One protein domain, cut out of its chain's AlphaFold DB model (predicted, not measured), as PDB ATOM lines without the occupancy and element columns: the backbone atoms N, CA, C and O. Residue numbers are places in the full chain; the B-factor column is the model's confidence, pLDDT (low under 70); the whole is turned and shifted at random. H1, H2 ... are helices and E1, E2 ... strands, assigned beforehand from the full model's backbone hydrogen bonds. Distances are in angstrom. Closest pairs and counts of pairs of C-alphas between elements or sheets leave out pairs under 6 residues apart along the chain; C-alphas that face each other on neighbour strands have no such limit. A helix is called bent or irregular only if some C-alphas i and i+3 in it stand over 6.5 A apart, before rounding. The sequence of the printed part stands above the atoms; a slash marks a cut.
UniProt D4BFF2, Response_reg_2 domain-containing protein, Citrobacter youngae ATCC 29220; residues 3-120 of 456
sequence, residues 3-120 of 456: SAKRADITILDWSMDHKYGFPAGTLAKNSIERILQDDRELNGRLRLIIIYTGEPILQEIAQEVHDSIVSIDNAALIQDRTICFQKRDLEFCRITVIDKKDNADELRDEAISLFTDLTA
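What this domain is: This is residues 3 to 120 of the 456 residues of the protein "Response_reg_2 domain-containing protein" of Citrobacter youngae ATCC 29220 (UniProt D4BFF2). A five-stranded sheet is the core of a three-layer slab, with H2 and H3 over one face and H4 alone over the other. H1 and the loop after it make a corner at one end of H2, and the short strands E3 and E4 make one edge of the sheet under H3. The printed part has 118 residues, with the order E1 H1 H2 E2 H3 E3 E4 E5 H4 along the chain; the sheet is mixed, in the order E1 E2 E5 E4 E3, and the class is mixed, helices and strands. The whole is compact, with a radius of gyration of the C-alphas of 13.5 A, and rounded, spanning 36 by 32 by 29 A.

Where its parts are: The sheet is made of E1, residues 9 to 13, E2, residues 47 to 53 and 19.3 A long, E5, residues 93 to 99 and 20.0 A long, E4, residues 82 to 84, and E3, residues 77 to 79. E1 begins at C-alpha 9 (516.971, 297.290, 378.860). The helices are H1, residues 14 to 19, H2, residues 26 to 41 and 23.0 A long, H3, residues 58 to 69 and 16.8 A long, and H4, residues 104 to 119 and 22.5 A long. H4 ends at C-alpha 119 (508.810, 289.129, 381.204). H1 is irregular, with C-alphas 14 and 17 at 7.7 A.

How they stand to each other: E2 and E5 are parallel inner strands, with N 49 and O 94 at 2.8 A, within hydrogen-bond range. E1, an edge strand, is parallel to E2, with N 10 and O 48 at 2.9 A. E1, H1, H2 and E2 form a strand-helix-strand unit, two parallel neighbour strands with helices between, and its crossover is right-handed. E3, E4 and E5 form a meander, each strand the antiparallel neighbour of the one before, with N 79 and O 82 at 2.8 A and N 83 and O 95 at 2.8 A; E3 and E4 are a hairpin, as are E4 and E5. E2, H3 and E3 form a split unit, two strands running the same way with E5 and E4 between them in the sheet, and its crossover is right-handed. H2 is over E2 at a height over the sheet of 10.1 A and runs along the strands, at 2 degrees to E2 on the local plane. H3, on the same face, is over E5 and E4 at a height of 7.8 A; its closest C-alphas to E5 are those of Leu 58 and Val 97, 6.0 A apart. H2 and H3 only just touch, with 3 pairs of C-alphas within 8 A, the closest those of Lys 29 and Val 65, 6.4 A. H4, on the opposite face, is over E2 and E5 at a height of 9.3 A, slantwise to the strands; its closest C-alphas to E2 are those of Phe 115 and Leu 48, 6.3 A. H1 only grazes the sheet with residues 14 to 16. Every O i to N i+4 pair is within hydrogen-bond range in H2, H3 and H4; in H1 0 of 2 are, beside 1 of 3 O i to N i+3 pairs.

The domain as a whole: The C-alphas farthest apart, of Gly 21 and Ala 120, are at 40.3 A. The printed part has no cut, and no link is long. The mean pLDDT of the printed part is 85.9; residues 3 to 4 and 18 to 19 are under 70.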
ATOM      1  N   SER A   3     517.025 308.766 374.257       64.94
ATOM      2  CA  SER A   3     517.176 307.362 373.831       64.94
ATOM      3  C   SER A   3     516.652 306.364 374.876       64.94
ATOM      4  O   SER A   3     515.950 305.419 374.529       64.94
ATOM      5  N   ALA A   4     516.884 306.630 376.169       69.06
ATOM      6  CA  ALA A   4     516.406 305.779 377.261       69.06
ATOM      7  C   ALA A   4     514.872 305.691 377.292       69.06
ATOM      8  O   ALA A   4     514.327 304.651 377.640       69.06
ATOM      9  N   LYS A   5     514.146 306.711 376.806       73.62
ATOM     10  CA  LYS A   5     512.679 306.654 376.660       73.62
ATOM     11  C   LYS A   5     512.182 305.553 375.719       73.62
ATOM     12  O   LYS A   5     510.984 305.313 375.675       73.62
ATOM     13  N   ARG A   6     513.040 304.916 374.920       76.50
ATOM     14  CA  ARG A   6     512.645 303.858 373.974       76.50
ATOM     15  C   ARG A   6     513.271 302.499 374.278       76.50
ATOM     16  O   ARG A   6     512.846 301.535 373.662       76.50
ATOM     17  N   ALA A   7     514.217 302.424 375.210       82.31
ATOM     18  CA  ALA A   7     514.928 301.194 375.537       82.31
ATOM     19  C   ALA A   7     514.174 300.349 376.576       82.31
ATOM     20  O   ALA A   7     513.678 300.894 377.562       82.31
ATOM     21  N   ASP A   8     514.143 299.032 376.365       85.31
ATOM     22  CA  ASP A   8     513.541 298.062 377.294       85.31
ATOM     23  C   ASP A   8     514.546 297.589 378.355       85.31
ATOM     24  O   ASP A   8     514.184 297.386 379.514       85.31
ATOM     25  N   ILE A   9     515.828 297.516 377.972       91.00
ATOM     26  CA  ILE A   9     516.971 297.290 378.860       91.00
ATOM     27  C   ILE A   9     517.859 298.537 378.830       91.00
ATOM     28  O   ILE A   9     518.229 299.022 377.760       91.00
ATOM     29  N   THR A  10     518.203 299.075 379.998       92.38
ATOM     30  CA  THR A  10     519.142 300.199 380.137       92.38
ATOM     31  C   THR A  10     520.307 299.782 381.019       92.38
ATOM     32  O   THR A  10     520.100 299.482 382.186       92.38
ATOM     33  N   ILE A  11     521.525 299.782 380.476       91.94
ATOM     34  CA  ILE A  11     522.745 299.462 381.227       91.94
ATOM     35  C   ILE A  11     523.445 300.774 381.599       91.94
ATOM     36  O   ILE A  11     523.693 301.608 380.725       91.94
ATOM     37  N   LEU A  12     523.742 300.964 382.883       91.38
ATOM     38  CA  LEU A  12     524.415 302.138 383.439       91.38
ATOM     39  C   LEU A  12     525.706 301.698 384.130       91.38
ATOM     40  O   LEU A  12     525.659 300.854 385.018       91.38
ATOM     41  N   ASP A  13     526.850 302.271 383.754       89.62
ATOM     42  CA  ASP A  13     528.115 302.007 384.453       89.62
ATOM     43  C   ASP A  13     528.152 302.799 385.773       89.62
ATOM     44  O   ASP A  13     527.917 304.008 385.794       89.62
ATOM     45  N   TRP A  14     528.419 302.131 386.893       89.38
ATOM     46  CA  TRP A  14     528.460 302.768 388.212       89.38
ATOM     47  C   TRP A  14     529.586 303.807 388.319       89.38
ATOM     48  O   TRP A  14     529.427 304.861 388.933       89.38
ATOM     49  N   SER A  15     530.709 303.566 387.636       83.94
ATOM     50  CA  SER A  15     531.910 304.404 387.715       83.94
ATOM     51  C   SER A  15     531.942 305.544 386.679       83.94
ATOM     52  O   SER A  15     533.005 306.120 386.431       83.94
ATOM     53  N   MET A  16     530.803 305.907 386.066       82.25
ATOM     54  CA  MET A  16     530.724 306.993 385.064       82.25
ATOM     55  C   MET A  16     531.212 308.350 385.596       82.25
ATOM     56  O   MET A  16     531.678 309.192 384.824       82.25
ATOM     57  N   ASP A  17     531.131 308.549 386.909       81.12
ATOM     58  CA  ASP A  17     531.451 309.788 387.616       81.12
ATOM     59  C   ASP A  17     532.956 310.065 387.779       81.12
ATOM     60  O   ASP A  17     533.345 311.219 387.967       81.12
ATOM     61  N   HIS A  18     533.825 309.050 387.631       69.62
ATOM     62  CA  HIS A  18     535.276 309.180 387.875       69.62
ATOM     63  C   HIS A  18     535.940 310.269 387.023       69.62
ATOM     64  O   HIS A  18     536.904 310.901 387.450       69.62
ATOM     65  N   LYS A  19     535.422 310.514 385.814       67.12
ATOM     66  CA  LYS A  19     535.943 311.552 384.908       67.12
ATOM     67  C   LYS A  19     535.481 312.966 385.267       67.12
ATOM     68  O   LYS A  19     536.014 313.924 384.714       67.12
ATOM     69  N   TYR A  20     534.508 313.093 386.163       70.81
ATOM     70  CA  TYR A  20     533.843 314.349 386.508       70.81
ATOM     71  C   TYR A  20     534.073 314.775 387.966       70.81
ATOM     72  O   TYR A  20     533.581 315.822 388.370       70.81
ATOM     73  N   GLY A  21     534.835 313.997 388.747       70.31
ATOM     74  CA  GLY A  21     535.182 314.326 390.135       70.31
ATOM     75  C   GLY A  21     534.016 314.225 391.125       70.31
ATOM     76  O   GLY A  21     534.129 314.719 392.243       70.31
ATOM     77  N   PHE A  22     532.905 313.601 390.723       76.19
ATOM     78  CA  PHE A  22     531.778 313.303 391.605       76.19
ATOM     79  C   PHE A  22     531.974 311.951 392.308       76.19
ATOM     80  O   PHE A  22     532.720 311.105 391.803       76.19
ATOM     81  N   PRO A  23     531.303 311.717 393.453       78.06
ATOM     82  CA  PRO A  23     531.215 310.385 394.044       78.06
ATOM     83  C   PRO A  23     530.664 309.373 393.030       78.06
ATOM     84  O   PRO A  23     529.783 309.715 392.232       78.06
ATOM     85  N   ALA A  24     531.167 308.137 393.073       80.06
ATOM     86  CA  ALA A  24     530.695 307.050 392.217       80.06
ATOM     87  C   ALA A  24     529.168 306.875 392.316       80.06
ATOM     88  O   ALA A  24     528.559 307.105 393.364       80.06
ATOM     89  N   GLY A  25     528.533 306.533 391.194       82.38
ATOM     90  CA  GLY A  25     527.095 306.304 391.110       82.38
ATOM     91  C   GLY A  25     526.209 307.552 391.078       82.38
ATOM     92  O   GLY A  25     524.995 307.411 390.924       82.38
ATOM     93  N   THR A  26     526.746 308.771 391.183       86.06
ATOM     94  CA  THR A  26     525.942 310.012 391.158       86.06
ATOM     95  C   THR A  26     525.185 310.169 389.835       86.06
ATOM     96  O   THR A  26     523.971 310.386 389.826       86.06
ATOM     97  N   LEU A  27     525.863 310.005 388.696       87.06
ATOM     98  CA  LEU A  27     525.230 310.072 387.376       87.06
ATOM     99  C   LEU A  27     524.259 308.912 387.135       87.06
ATOM    100  O   LEU A  27     523.230 309.108 386.479       87.06
ATOM    101  N   ALA A  28     524.562 307.719 387.656       89.38
ATOM    102  CA  ALA A  28     523.680 306.561 387.555       89.38
ATOM    103  C   ALA A  28     522.367 306.805 388.317       89.38
ATOM    104  O   ALA A  28     521.297 306.673 387.722       89.38
ATOM    105  N   LYS A  29     522.444 307.268 389.573       91.00
ATOM    106  CA  LYS A  29     521.287 307.617 390.416       91.00
ATOM    107  C   LYS A  29     520.408 308.687 389.762       91.00
ATOM    108  O   LYS A  29     519.234 308.437 389.502       91.00
ATOM    109  N   ASN A  30     520.998 309.805 389.331       88.88
ATOM    110  CA  ASN A  30     520.268 310.864 388.617       88.88
ATOM    111  C   ASN A  30     519.601 310.361 387.323       88.88
ATOM    112  O   ASN A  30     518.525 310.822 386.933       88.88
ATOM    113  N   SER A  31     520.241 309.413 386.626       89.88
ATOM    114  CA  SER A  31     519.677 308.812 385.416       89.88
ATOM    115  C   SER A  31     518.486 307.916 385.709       89.88
ATOM    116  O   SER A  31     517.488 307.996 384.993       89.88
ATOM    117  N   ILE A  32     518.578 307.105 386.761       91.31
ATOM    118  CA  ILE A  32     517.487 306.258 387.236       91.31
ATOM    119  C   ILE A  32     516.299 307.129 387.633       91.31
ATOM    120  O   ILE A  32     515.215 306.932 387.095       91.31
ATOM    121  N   GLU A  33     516.500 308.144 388.476       90.62
ATOM    122  CA  GLU A  33     515.426 309.047 388.908       90.62
ATOM    123  C   GLU A  33     514.686 309.666 387.722       90.62
ATOM    124  O   GLU A  33     513.454 309.679 387.681       90.62
ATOM    125  N   ARG A  34     515.428 310.131 386.709       89.00
ATOM    126  CA  ARG A  34     514.810 310.741 385.536       89.00
ATOM    127  C   ARG A  34     514.052 309.734 384.672       89.00
ATOM    128  O   ARG A  34     512.988 310.073 384.156       89.00
ATOM    129  N   ILE A  35     514.576 308.517 384.517       89.81
ATOM    130  CA  ILE A  35     513.889 307.429 383.804       89.81
ATOM    131  C   ILE A  35     512.594 307.057 384.530       89.81
ATOM    132  O   ILE A  35     511.555 306.960 383.885       89.81
ATOM    133  N   LEU A  36     512.636 306.916 385.857       89.56
ATOM    134  CA  LEU A  36     511.462 306.586 386.662       89.56
ATOM    135  C   LEU A  36     510.402 307.692 386.581       89.56
ATOM    136  O   LEU A  36     509.228 307.389 386.415       89.56
ATOM    137  N   GLN A  37     510.791 308.971 386.624       87.75
ATOM    138  CA  GLN A  37     509.859 310.086 386.406       87.75
ATOM    139  C   GLN A  37     509.178 310.008 385.032       87.75
ATOM    140  O   GLN A  37     507.955 310.104 384.949       87.75
ATOM    141  N   ASP A  38     509.960 309.798 383.968       85.94
ATOM    142  CA  ASP A  38     509.433 309.680 382.605       85.94
ATOM    143  C   ASP A  38     508.496 308.455 382.460       85.94
ATOM    144  O   ASP A  38     507.500 308.531 381.741       85.94
ATOM    145  N   ASP A  39     508.788 307.330 383.123       86.94
ATOM    146  CA  ASP A  39     507.938 306.133 383.087       86.94
ATOM    147  C   ASP A  39     506.629 306.340 383.879       86.94
ATOM    148  O   ASP A  39     505.563 305.922 383.419       86.94
ATOM    149  N   ARG A  40     506.664 307.066 385.009       85.00
ATOM    150  CA  ARG A  40     505.462 307.435 385.784       85.00
ATOM    151  C   ARG A  40     504.517 308.341 384.997       85.00
ATOM    152  O   ARG A  40     503.312 308.111 385.005       85.00
ATOM    153  N   GLU A  41     505.052 309.311 384.253       81.31
ATOM    154  CA  GLU A  41     504.263 310.160 383.342       81.31
ATOM    155  C   GLU A  41     503.516 309.348 382.265       81.31
ATOM    156  O   GLU A  41     502.515 309.806 381.711       81.31
ATOM    157  N   LEU A  42     503.989 308.137 381.952       77.38
ATOM    158  CA  LEU A  42     503.400 307.247 380.951       77.38
ATOM    159  C   LEU A  42     502.488 306.164 381.545       77.38
ATOM    160  O   LEU A  42     502.040 305.299 380.787       77.38
ATOM    161  N   ASN A  43     502.163 306.253 382.843       77.31
ATOM    162  CA  ASN A  43     501.427 305.248 383.623       77.31
ATOM    163  C   ASN A  43     502.136 303.886 383.663       77.31
ATOM    164  O   ASN A  43     501.502 302.830 383.635       77.31
ATOM    165  N   GLY A  44     503.463 303.945 383.738       80.56
ATOM    166  CA  GLY A  44     504.344 302.807 383.901       80.56
ATOM    167  C   GLY A  44     504.800 302.146 382.614       80.56
ATOM    168  O   GLY A  44     504.272 302.352 381.517       80.56
ATOM    169  N   ARG A  45     505.860 301.350 382.764       82.75
ATOM    170  CA  ARG A  45     506.527 300.648 381.673       82.75
ATOM    171  C   ARG A  45     507.224 299.397 382.196       82.75
ATOM    172  O   ARG A  45     507.839 299.427 383.258       82.75
ATOM    173  N   LEU A  46     507.186 298.324 381.410       86.50
ATOM    174  CA  LEU A  46     508.061 297.178 381.628       86.50
ATOM    175  C   LEU A  46     509.495 297.556 381.243       86.50
ATOM    176  O   LEU A  46     509.753 297.889 380.083       86.50
ATOM    177  N   ARG A  47     510.416 297.536 382.209       90.12
ATOM    178  CA  ARG A  47     511.802 297.971 381.991       90.12
ATOM    179  C   ARG A  47     512.774 297.279 382.935       90.12
ATOM    180  O   ARG A  47     512.546 297.240 384.140       90.12
ATOM    181  N   LEU A  48     513.910 296.854 382.392       92.69
ATOM    182  CA  LEU A  48     515.063 296.426 383.175       92.69
ATOM    183  C   LEU A  48     516.147 297.508 383.157       92.69
ATOM    184  O   LEU A  48     516.589 297.949 382.093       92.69
ATOM    185  N   ILE A  49     516.599 297.926 384.334       93.81
ATOM    186  CA  ILE A  49     517.778 298.772 384.500       93.81
ATOM    187  C   ILE A  49     518.878 297.924 385.130       93.81
ATOM    188  O   ILE A  49     518.692 297.318 386.179       93.81
ATOM    189  N   ILE A  50     520.028 297.886 384.479       93.88
ATOM    190  CA  ILE A  50     521.194 297.135 384.916       93.88
ATOM    191  C   ILE A  50     522.249 298.135 385.364       93.88
ATOM    192  O   ILE A  50     522.663 298.991 384.580       93.88
ATOM    193  N   ILE A  51     522.698 298.014 386.607       92.50
ATOM    194  CA  ILE A  51     523.846 298.766 387.111       92.50
ATOM    195  C   ILE A  51     525.070 297.876 386.962       92.50
ATOM    196  O   ILE A  51     525.149 296.814 387.572       92.50
ATOM    197  N   TYR A  52     525.996 298.308 386.116       91.31
ATOM    198  CA  TYR A  52     527.202 297.587 385.744       91.31
ATOM    199  C   TYR A  52     528.390 298.154 386.519       91.31
ATOM    200  O   TYR A  52     528.754 299.313 386.329       91.31
ATOM    201  N   THR A  53     528.996 297.368 387.404       89.62
ATOM    202  CA  THR A  53     530.061 297.840 388.302       89.62
ATOM    203  C   THR A  53     531.201 296.839 388.374       89.62
ATOM    204  O   THR A  53     530.957 295.653 388.264       89.62
ATOM    205  N   GLY A  54     532.443 297.310 388.519       84.56
ATOM    206  CA  GLY A  54     533.595 296.436 388.805       84.56
ATOM    207  C   GLY A  54     533.945 296.388 390.291       84.56
ATOM    208  O   GLY A  54     535.021 295.921 390.656       84.56
ATOM    209  N   GLU A  55     533.096 296.969 391.137       82.56
ATOM    210  CA  GLU A  55     533.258 296.933 392.583       82.56
ATOM    211  C   GLU A  55     532.642 295.639 393.131       82.56
ATOM    212  O   GLU A  55     531.506 295.315 392.781       82.56
ATOM    213  N   PRO A  56     533.321 294.923 394.044       78.06
ATOM    214  CA  PRO A  56     532.844 293.638 394.562       78.06
ATOM    215  C   PRO A  56     531.624 293.767 395.495       78.06
ATOM    216  O   PRO A  56     531.146 292.778 396.045       78.06
ATOM    217  N   ILE A  57     531.123 294.988 395.703       85.25
ATOM    218  CA  ILE A  57     530.184 295.353 396.762       85.25
ATOM    219  C   ILE A  57     528.767 295.579 396.197       85.25
ATOM    220  O   ILE A  57     528.140 296.621 396.380       85.25
ATOM    221  N   LEU A  58     528.245 294.586 395.472       87.12
ATOM    222  CA  LEU A  58     526.985 294.709 394.718       87.12
ATOM    223  C   LEU A  58     525.765 295.020 395.603       87.12
ATOM    224  O   LEU A  58     524.889 295.783 395.197       87.12
ATOM    225  N   GLN A  59     525.702 294.432 396.802       87.81
ATOM    226  CA  GLN A  59     524.586 294.623 397.738       87.81
ATOM    227  C   GLN A  59     524.557 296.040 398.321       87.81
ATOM    228  O   GLN A  59     523.482 296.623 398.442       87.81
ATOM    229  N   GLU A  60     525.716 296.627 398.634       87.50
ATOM    230  CA  GLU A  60     525.774 298.006 399.138       87.50
ATOM    231  C   GLU A  60     525.383 299.001 398.042       87.50
ATOM    232  O   GLU A  60     524.598 299.908 398.298       87.50
ATOM    233  N   ILE A  61     525.813 298.773 396.796       87.75
ATOM    234  CA  ILE A  61     525.385 299.584 395.644       87.75
ATOM    235  C   ILE A  61     523.867 299.484 395.437       87.75
ATOM    236  O   ILE A  61     523.207 300.490 395.169       87.75
ATOM    237  N   ALA A  62     523.288 298.288 395.578       89.81
ATOM    238  CA  ALA A  62     521.839 298.113 395.512       89.81
ATOM    239  C   ALA A  62     521.124 298.895 396.628       89.81
ATOM    240  O   ALA A  62     520.105 299.533 396.360       89.81
ATOM    241  N   GLN A  63     521.677 298.900 397.846       89.62
ATOM    242  CA  GLN A  63     521.148 299.680 398.964       89.62
ATOM    243  C   GLN A  63     521.253 301.189 398.712       89.62
ATOM    244  O   GLN A  63     520.269 301.899 398.887       89.62
ATOM    245  N   GLU A  64     522.387 301.684 398.214       90.19
ATOM    246  CA  GLU A  64     522.550 303.101 397.868       90.19
ATOM    247  C   GLU A  64     521.536 303.575 396.820       90.19
ATOM    248  O   GLU A  64     521.010 304.692 396.884       90.19
ATOM    249  N   VAL A  65     521.282 302.739 395.813       90.00
ATOM    250  CA  VAL A  65     520.307 303.043 394.763       90.00
ATOM    251  C   VAL A  65     518.902 303.010 395.342       90.00
ATOM    252  O   VAL A  65     518.121 303.915 395.052       90.00
ATOM    253  N   HIS A  66     518.587 302.025 396.186       90.38
ATOM    254  CA  HIS A  66     517.307 301.956 396.887       90.38
ATOM    255  C   HIS A  66     517.056 303.209 397.724       90.38
ATOM    256  O   HIS A  66     516.028 303.856 397.533       90.38
ATOM    257  N   ASP A  67     518.027 303.630 398.533       88.75
ATOM    258  CA  ASP A  67     517.922 304.819 399.381       88.75
ATOM    259  C   ASP A  67     517.644 306.089 398.556       88.75
ATOM    260  O   ASP A  67     516.845 306.935 398.964       88.75
ATOM    261  N   SER A  68     518.232 306.206 397.359       87.06
ATOM    262  CA  SER A  68     517.971 307.340 396.457       87.06
ATOM    263  C   SER A  68     516.536 307.359 395.910       87.06
ATOM    264  O   SER A  68     515.923 308.422 395.775       87.06
ATOM    265  N   ILE A  69     515.950 306.184 395.666       88.88
ATOM    266  CA  ILE A  69     514.611 306.060 395.080       88.88
ATOM    267  C   ILE A  69     513.492 305.956 396.121       88.88
ATOM    268  O   ILE A  69     512.330 306.011 395.724       88.88
ATOM    269  N   VAL A  70     513.784 305.877 397.428       85.69
ATOM    270  CA  VAL A  70     512.762 305.879 398.504       85.69
ATOM    271  C   VAL A  70     511.822 307.086 398.390       85.69
ATOM    272  O   VAL A  70     510.625 306.985 398.667       85.69
ATOM    273  N   SER A  71     512.341 308.231 397.938       83.12
ATOM    274  CA  SER A  71     511.543 309.438 397.681       83.12
ATOM    275  C   SER A  71     510.500 309.247 396.563       83.12
ATOM    276  O   SER A  71     509.441 309.879 396.576       83.12
ATOM    277  N   ILE A  72     510.777 308.350 395.614       80.94
ATOM    278  CA  ILE A  72     509.928 308.016 394.468       80.94
ATOM    279  C   ILE A  72     508.988 306.863 394.825       80.94
ATOM    280  O   ILE A  72     507.778 306.985 394.621       80.94
ATOM    281  N   ASP A  73     509.513 305.774 395.387       82.94
ATOM    282  CA  ASP A  73     508.761 304.620 395.879       82.94
ATOM    283  C   ASP A  73     509.283 304.172 397.252       82.94
ATOM    284  O   ASP A  73     510.270 303.451 397.372       82.94
ATOM    285  N   ASN A  74     508.563 304.572 398.298       81.19
ATOM    286  CA  ASN A  74     508.864 304.213 399.678       81.19
ATOM    287  C   ASN A  74     508.555 302.747 400.015       81.19
ATOM    288  O   ASN A  74     508.951 302.280 401.080       81.19
ATOM    289  N   ALA A  75     507.825 302.041 399.151       83.06
ATOM    290  CA  ALA A  75     507.468 300.642 399.329       83.06
ATOM    291  C   ALA A  75     508.356 299.699 398.500       83.06
ATOM    292  O   ALA A  75     508.150 298.487 398.552       83.06
ATOM    293  N   ALA A  76     509.337 300.219 397.752       86.31
ATOM    294  CA  ALA A  76     510.265 299.395 396.986       86.31
ATOM    295  C   ALA A  76     510.992 298.392 397.897       86.31
ATOM    296  O   ALA A  76     511.444 298.733 398.992       86.31
ATOM    297  N   LEU A  77     511.118 297.151 397.433       86.75
ATOM    298  CA  LEU A  77     511.758 296.059 398.159       86.75
ATOM    299  C   LEU A  77     513.099 295.722 397.516       86.75
ATOM    300  O   LEU A  77     513.191 295.608 396.292       86.75
ATOM    301  N   ILE A  78     514.115 295.496 398.345       87.50
ATOM    302  CA  ILE A  78     515.389 294.931 397.904       87.50
ATOM    303  C   ILE A  78     515.372 293.431 398.171       87.50
ATOM    304  O   ILE A  78     515.107 292.981 399.284       87.50
ATOM    305  N   GLN A  79     515.670 292.659 397.135       85.38
ATOM    306  CA  GLN A  79     515.929 291.232 397.209       85.38
ATOM    307  C   GLN A  79     517.355 291.001 396.715       85.38
ATOM    308  O   GLN A  79     517.610 291.004 395.509       85.38
ATOM    309  N   ASP A  80     518.284 290.827 397.658       85.12
ATOM    310  CA  ASP A  80     519.714 290.645 397.385       85.12
ATOM    311  C   ASP A  80     520.308 291.825 396.583       85.12
ATOM    312  O   ASP A  80     520.504 292.905 397.134       85.12
ATOM    313  N   ARG A  81     520.537 291.652 395.277       88.56
ATOM    314  CA  ARG A  81     521.081 292.672 394.355       88.56
ATOM    315  C   ARG A  81     520.035 293.318 393.439       88.56
ATOM    316  O   ARG A  81     520.389 294.002 392.476       88.56
ATOM    317  N   THR A  82     518.755 293.032 393.671       91.12
ATOM    318  CA  THR A  82     517.644 293.456 392.814       91.12
ATOM    319  C   THR A  82     516.643 294.295 393.590       91.12
ATOM    320  O   THR A  82     516.203 293.916 394.671       91.12
ATOM    321  N   ILE A  83     516.239 295.413 393.001       91.12
ATOM    322  CA  ILE A  83     515.217 296.308 393.523       91.12
ATOM    323  C   ILE A  83     513.932 296.092 392.724       91.12
ATOM    324  O   ILE A  83     513.914 296.218 391.493       91.12
ATOM    325  N   CYS A  84     512.859 295.780 393.445       88.62
ATOM    326  CA  CYS A  84     511.518 295.568 392.917       88.62
ATOM    327  C   CYS A  84     510.578 296.638 393.475       88.62
ATOM    328  O   CYS A  84     510.410 296.763 394.690       88.62
ATOM    329  N   PHE A  85     509.937 297.389 392.588       88.50
ATOM    330  CA  PHE A  85     508.970 298.416 392.966       88.50
ATOM    331  C   PHE A  85     507.636 297.796 393.378       88.50
ATOM    332  O   PHE A  85     507.286 296.699 392.940       88.50
ATOM    333  N   GLN A  86     506.892 298.503 394.226       82.31
ATOM    334  CA  GLN A  86     505.557 298.083 394.674       82.31
ATOM    335  C   GLN A  86     504.465 299.053 394.220       82.31
ATOM    336  O   GLN A  86     503.284 298.697 394.199       82.31
ATOM    337  N   LYS A  87     504.826 300.281 393.831       82.88
ATOM    338  CA  LYS A  87     503.865 301.199 393.218       82.88
ATOM    339  C   LYS A  87     503.476 300.729 391.821       82.88
ATOM    340  O   LYS A  87     504.322 300.359 391.016       82.88
ATOM    341  N   ARG A  88     502.180 300.811 391.510       76.38
ATOM    342  CA  ARG A  88     501.592 300.323 390.248       76.38
ATOM    343  C   ARG A  88     502.172 300.968 388.993       76.38
ATOM    344  O   ARG A  88     502.245 300.326 387.956       76.38
ATOM    345  N   ASP A  89     502.567 302.235 389.072       81.19
ATOM    346  CA  ASP A  89     503.198 302.956 387.964       81.19
ATOM    347  C   ASP A  89     504.638 302.486 387.698       81.19
ATOM    348  O   ASP A  89     505.201 302.828 386.665       81.19
ATOM    349  N   LEU A  90     505.232 301.676 388.577       85.00
ATOM    350  CA  LEU A  90     506.596 301.158 388.443       85.00
ATOM    351  C   LEU A  90     506.709 299.642 388.685       85.00
ATOM    352  O   LEU A  90     507.808 299.111 388.592       85.00
ATOM    353  N   GLU A  91     505.608 298.927 388.937       82.12
ATOM    354  CA  GLU A  91     505.599 297.515 389.374       82.12
ATOM    355  C   GLU A  91     506.271 296.540 388.387       82.12
ATOM    356  O   GLU A  91     506.736 295.471 388.777       82.12
ATOM    357  N   PHE A  92     506.368 296.922 387.108       84.31
ATOM    358  CA  PHE A  92     507.049 296.158 386.052       84.31
ATOM    359  C   PHE A  92     508.445 296.696 385.704       84.31
ATOM    360  O   PHE A  92     509.066 296.251 384.734       84.31
ATOM    361  N   CYS A  93     508.945 297.661 386.473       89.06
ATOM    362  CA  CYS A  93     510.330 298.093 386.428       89.06
ATOM    363  C   CYS A  93     511.156 297.262 387.415       89.06
ATOM    364  O   CYS A  93     510.703 296.918 388.508       89.06
ATOM    365  N   ARG A  94     512.388 296.934 387.038       92.31
ATOM    366  CA  ARG A  94     513.337 296.240 387.907       92.31
ATOM    367  C   ARG A  94     514.714 296.852 387.745       92.31
ATOM    368  O   ARG A  94     515.136 297.122 386.619       92.31
ATOM    369  N   ILE A  95     515.411 297.043 388.860       93.38
ATOM    370  CA  ILE A  95     516.814 297.463 388.860       93.38
ATOM    371  C   ILE A  95     517.645 296.312 389.409       93.38
ATOM    372  O   ILE A  95     517.363 295.835 390.503       93.38
ATOM    373  N   THR A  96     518.666 295.874 388.684       94.25
ATOM    374  CA  THR A  96     519.562 294.805 389.136       94.25
ATOM    375  C   THR A  96     521.010 295.249 389.012       94.25
ATOM    376  O   THR A  96     521.425 295.765 387.973       94.25
ATOM    377  N   VAL A  97     521.785 295.040 390.074       92.56
ATOM    378  CA  VAL A  97     523.227 295.304 390.081       92.56
ATOM    379  C   VAL A  97     523.969 294.045 389.639       92.56
ATOM    380  O   VAL A  97     523.709 292.942 390.134       92.56
ATOM    381  N   ILE A  98     524.874 294.194 388.676       91.88
ATOM    382  CA  ILE A  98     525.680 293.101 388.130       91.88
ATOM    383  C   ILE A  98     527.160 293.502 388.108       91.88
ATOM    384  O   ILE A  98     527.499 294.670 387.898       91.88
ATOM    385  N   ASP A  99     528.030 292.513 388.297       90.12
ATOM    386  CA  ASP A  99     529.481 292.694 388.225       90.12
ATOM    387  C   ASP A  99     529.963 292.847 386.771       90.12
ATOM    388  O   ASP A  99     529.312 292.381 385.824       90.12
ATOM    389  N   LYS A 100     531.127 293.476 386.599       86.38
ATOM    390  CA  LYS A 100     531.819 293.610 385.324       86.38
ATOM    391  C   LYS A 100     532.234 292.229 384.838       86.38
ATOM    392  O   LYS A 100     532.883 291.468 385.544       86.38
ATOM    393  N   LYS A 101     531.824 291.908 383.614       83.62
ATOM    394  CA  LYS A 101     532.153 290.652 382.943       83.62
ATOM    395  C   LYS A 101     533.425 290.801 382.135       83.62
ATOM    396  O   LYS A 101     533.716 291.880 381.614       83.62
ATOM    397  N   ASP A 102     534.135 289.689 381.992       76.69
ATOM    398  CA  ASP A 102     535.384 289.629 381.237       76.69
ATOM    399  C   ASP A 102     535.143 289.786 379.729       76.69
ATOM    400  O   ASP A 102     536.008 290.276 378.999       76.69
ATOM    401  N   ASN A 103     533.951 289.415 379.245       84.12
ATOM    402  CA  ASN A 103     533.555 289.584 377.852       84.12
ATOM    403  C   ASN A 103     532.149 290.198 377.701       84.12
ATOM    404  O   ASN A 103     531.308 290.180 378.601       84.12
ATOM    405  N   ALA A 104     531.898 290.777 376.524       84.94
ATOM    406  CA  ALA A 104     530.626 291.426 376.211       84.94
ATOM    407  C   ALA A 104     529.476 290.427 375.976       84.94
ATOM    408  O   ALA A 104     528.312 290.793 376.141       84.94
ATOM    409  N   ASP A 105     529.789 289.188 375.591       88.56
ATOM    410  CA  ASP A 105     528.790 288.146 375.341       88.56
ATOM    411  C   ASP A 105     528.131 287.676 376.646       88.56
ATOM    412  O   ASP A 105     526.912 287.558 376.705       88.56
ATOM    413  N   GLU A 106     528.896 287.530 377.726       88.81
ATOM    414  CA  GLU A 106     528.406 287.210 379.069       88.81
ATOM    415  C   GLU A 106     527.489 288.304 379.608       88.81
ATOM    416  O   GLU A 106     526.439 288.009 380.176       88.81
ATOM    417  N   LEU A 107     527.848 289.575 379.393       88.44
ATOM    418  CA  LEU A 107     526.984 290.699 379.750       88.44
ATOM    419  C   LEU A 107     525.659 290.642 378.978       88.44
ATOM    420  O   LEU A 107     524.595 290.861 379.557       88.44
ATOM    421  N   ARG A 108     525.718 290.355 377.671       90.06
ATOM    422  CA  ARG A 108     524.521 290.205 376.836       90.06
ATOM    423  C   ARG A 108     523.640 289.075 377.363       90.06
ATOM    424  O   ARG A 108     522.441 289.284 377.530       90.06
ATOM    425  N   ASP A 109     524.219 287.911 377.617       91.69
ATOM    426  CA  ASP A 109     523.469 286.719 377.996       91.69
ATOM    427  C   ASP A 109     522.869 286.864 379.409       91.69
ATOM    428  O   ASP A 109     521.697 286.533 379.606       91.69
ATOM    429  N   GLU A 110     523.585 287.476 380.367       91.94
ATOM    430  CA  GLU A 110     523.017 287.809 381.686       91.94
ATOM    431  C   GLU A 110     521.893 288.852 381.569       91.94
ATOM    432  O   GLU A 110     520.835 288.685 382.179       91.94
ATOM    433  N   ALA A 111     522.061 289.896 380.749       91.81
ATOM    434  CA  ALA A 111     521.019 290.901 380.536       91.81
ATOM    435  C   ALA A 111     519.746 290.301 379.916       91.81
ATOM    436  O   ALA A 111     518.636 290.639 380.335       91.81
ATOM    437  N   ILE A 112     519.895 289.391 378.947       91.00
ATOM    438  CA  ILE A 112     518.774 288.660 378.342       91.00
ATOM    439  C   ILE A 112     518.099 287.764 379.381       91.00
ATOM    440  O   ILE A 112     516.870 287.750 379.445       91.00
ATOM    441  N   SER A 113     518.866 287.053 380.211       91.56
ATOM    442  CA  SER A 113     518.311 286.203 381.270       91.56
ATOM    443  C   SER A 113     517.474 287.019 382.256       91.56
ATOM    444  O   SER A 113     516.307 286.702 382.481       91.56
ATOM    445  N   LEU A 114     518.020 288.124 382.772       91.31
ATOM    446  CA  LEU A 114     517.319 289.007 383.711       91.31
ATOM    447  C   LEU A 114     516.046 289.610 383.105       91.31
ATOM    448  O   LEU A 114     515.031 289.751 383.791       91.31
ATOM    449  N   PHE A 115     516.090 289.975 381.822       90.38
ATOM    450  CA  PHE A 115     514.918 290.502 381.130       90.38
ATOM    451  C   PHE A 115     513.867 289.414 380.896       90.38
ATOM    452  O   PHE A 115     512.680 289.665 381.085       90.38
ATOM    453  N   THR A 116     514.297 288.195 380.566       88.38
ATOM    454  CA  THR A 116     513.411 287.036 380.401       88.38
ATOM    455  C   THR A 116     512.675 286.728 381.700       88.38
ATOM    456  O   THR A 116     511.458 286.549 381.675       88.38
ATOM    457  N   ASP A 117     513.372 286.760 382.840       87.69
ATOM    458  CA  ASP A 117     512.770 286.573 384.164       87.69
ATOM    459  C   ASP A 117     511.767 287.681 384.519       87.69
ATOM    460  O   ASP A 117     510.783 287.438 385.217       87.69
ATOM    461  N   LEU A 118     511.989 288.911 384.043       86.62
ATOM    462  CA  LEU A 118     511.046 290.019 384.216       86.62
ATOM    463  C   LEU A 118     509.779 289.830 383.367       86.62
ATOM    464  O   LEU A 118     508.685 290.188 383.801       86.62
ATOM    465  N   THR A 119     509.917 289.285 382.158       85.94
ATOM    466  CA  THR A 119     508.810 289.129 381.204       85.94
ATOM    467  C   THR A 119     508.127 287.766 381.265       85.94
ATOM    468  O   THR A 119     507.147 287.566 380.547       85.94
ATOM    469  N   ALA A 120     508.613 286.836 382.090       84.94
ATOM    470  CA  ALA A 120     508.170 285.447 382.131       84.94
ATOM    471  C   ALA A 120     506.658 285.318 382.394       84.94
ATOM    472  O   ALA A 120     506.166 285.439 383.515       84.94
TER     473      ALA A 120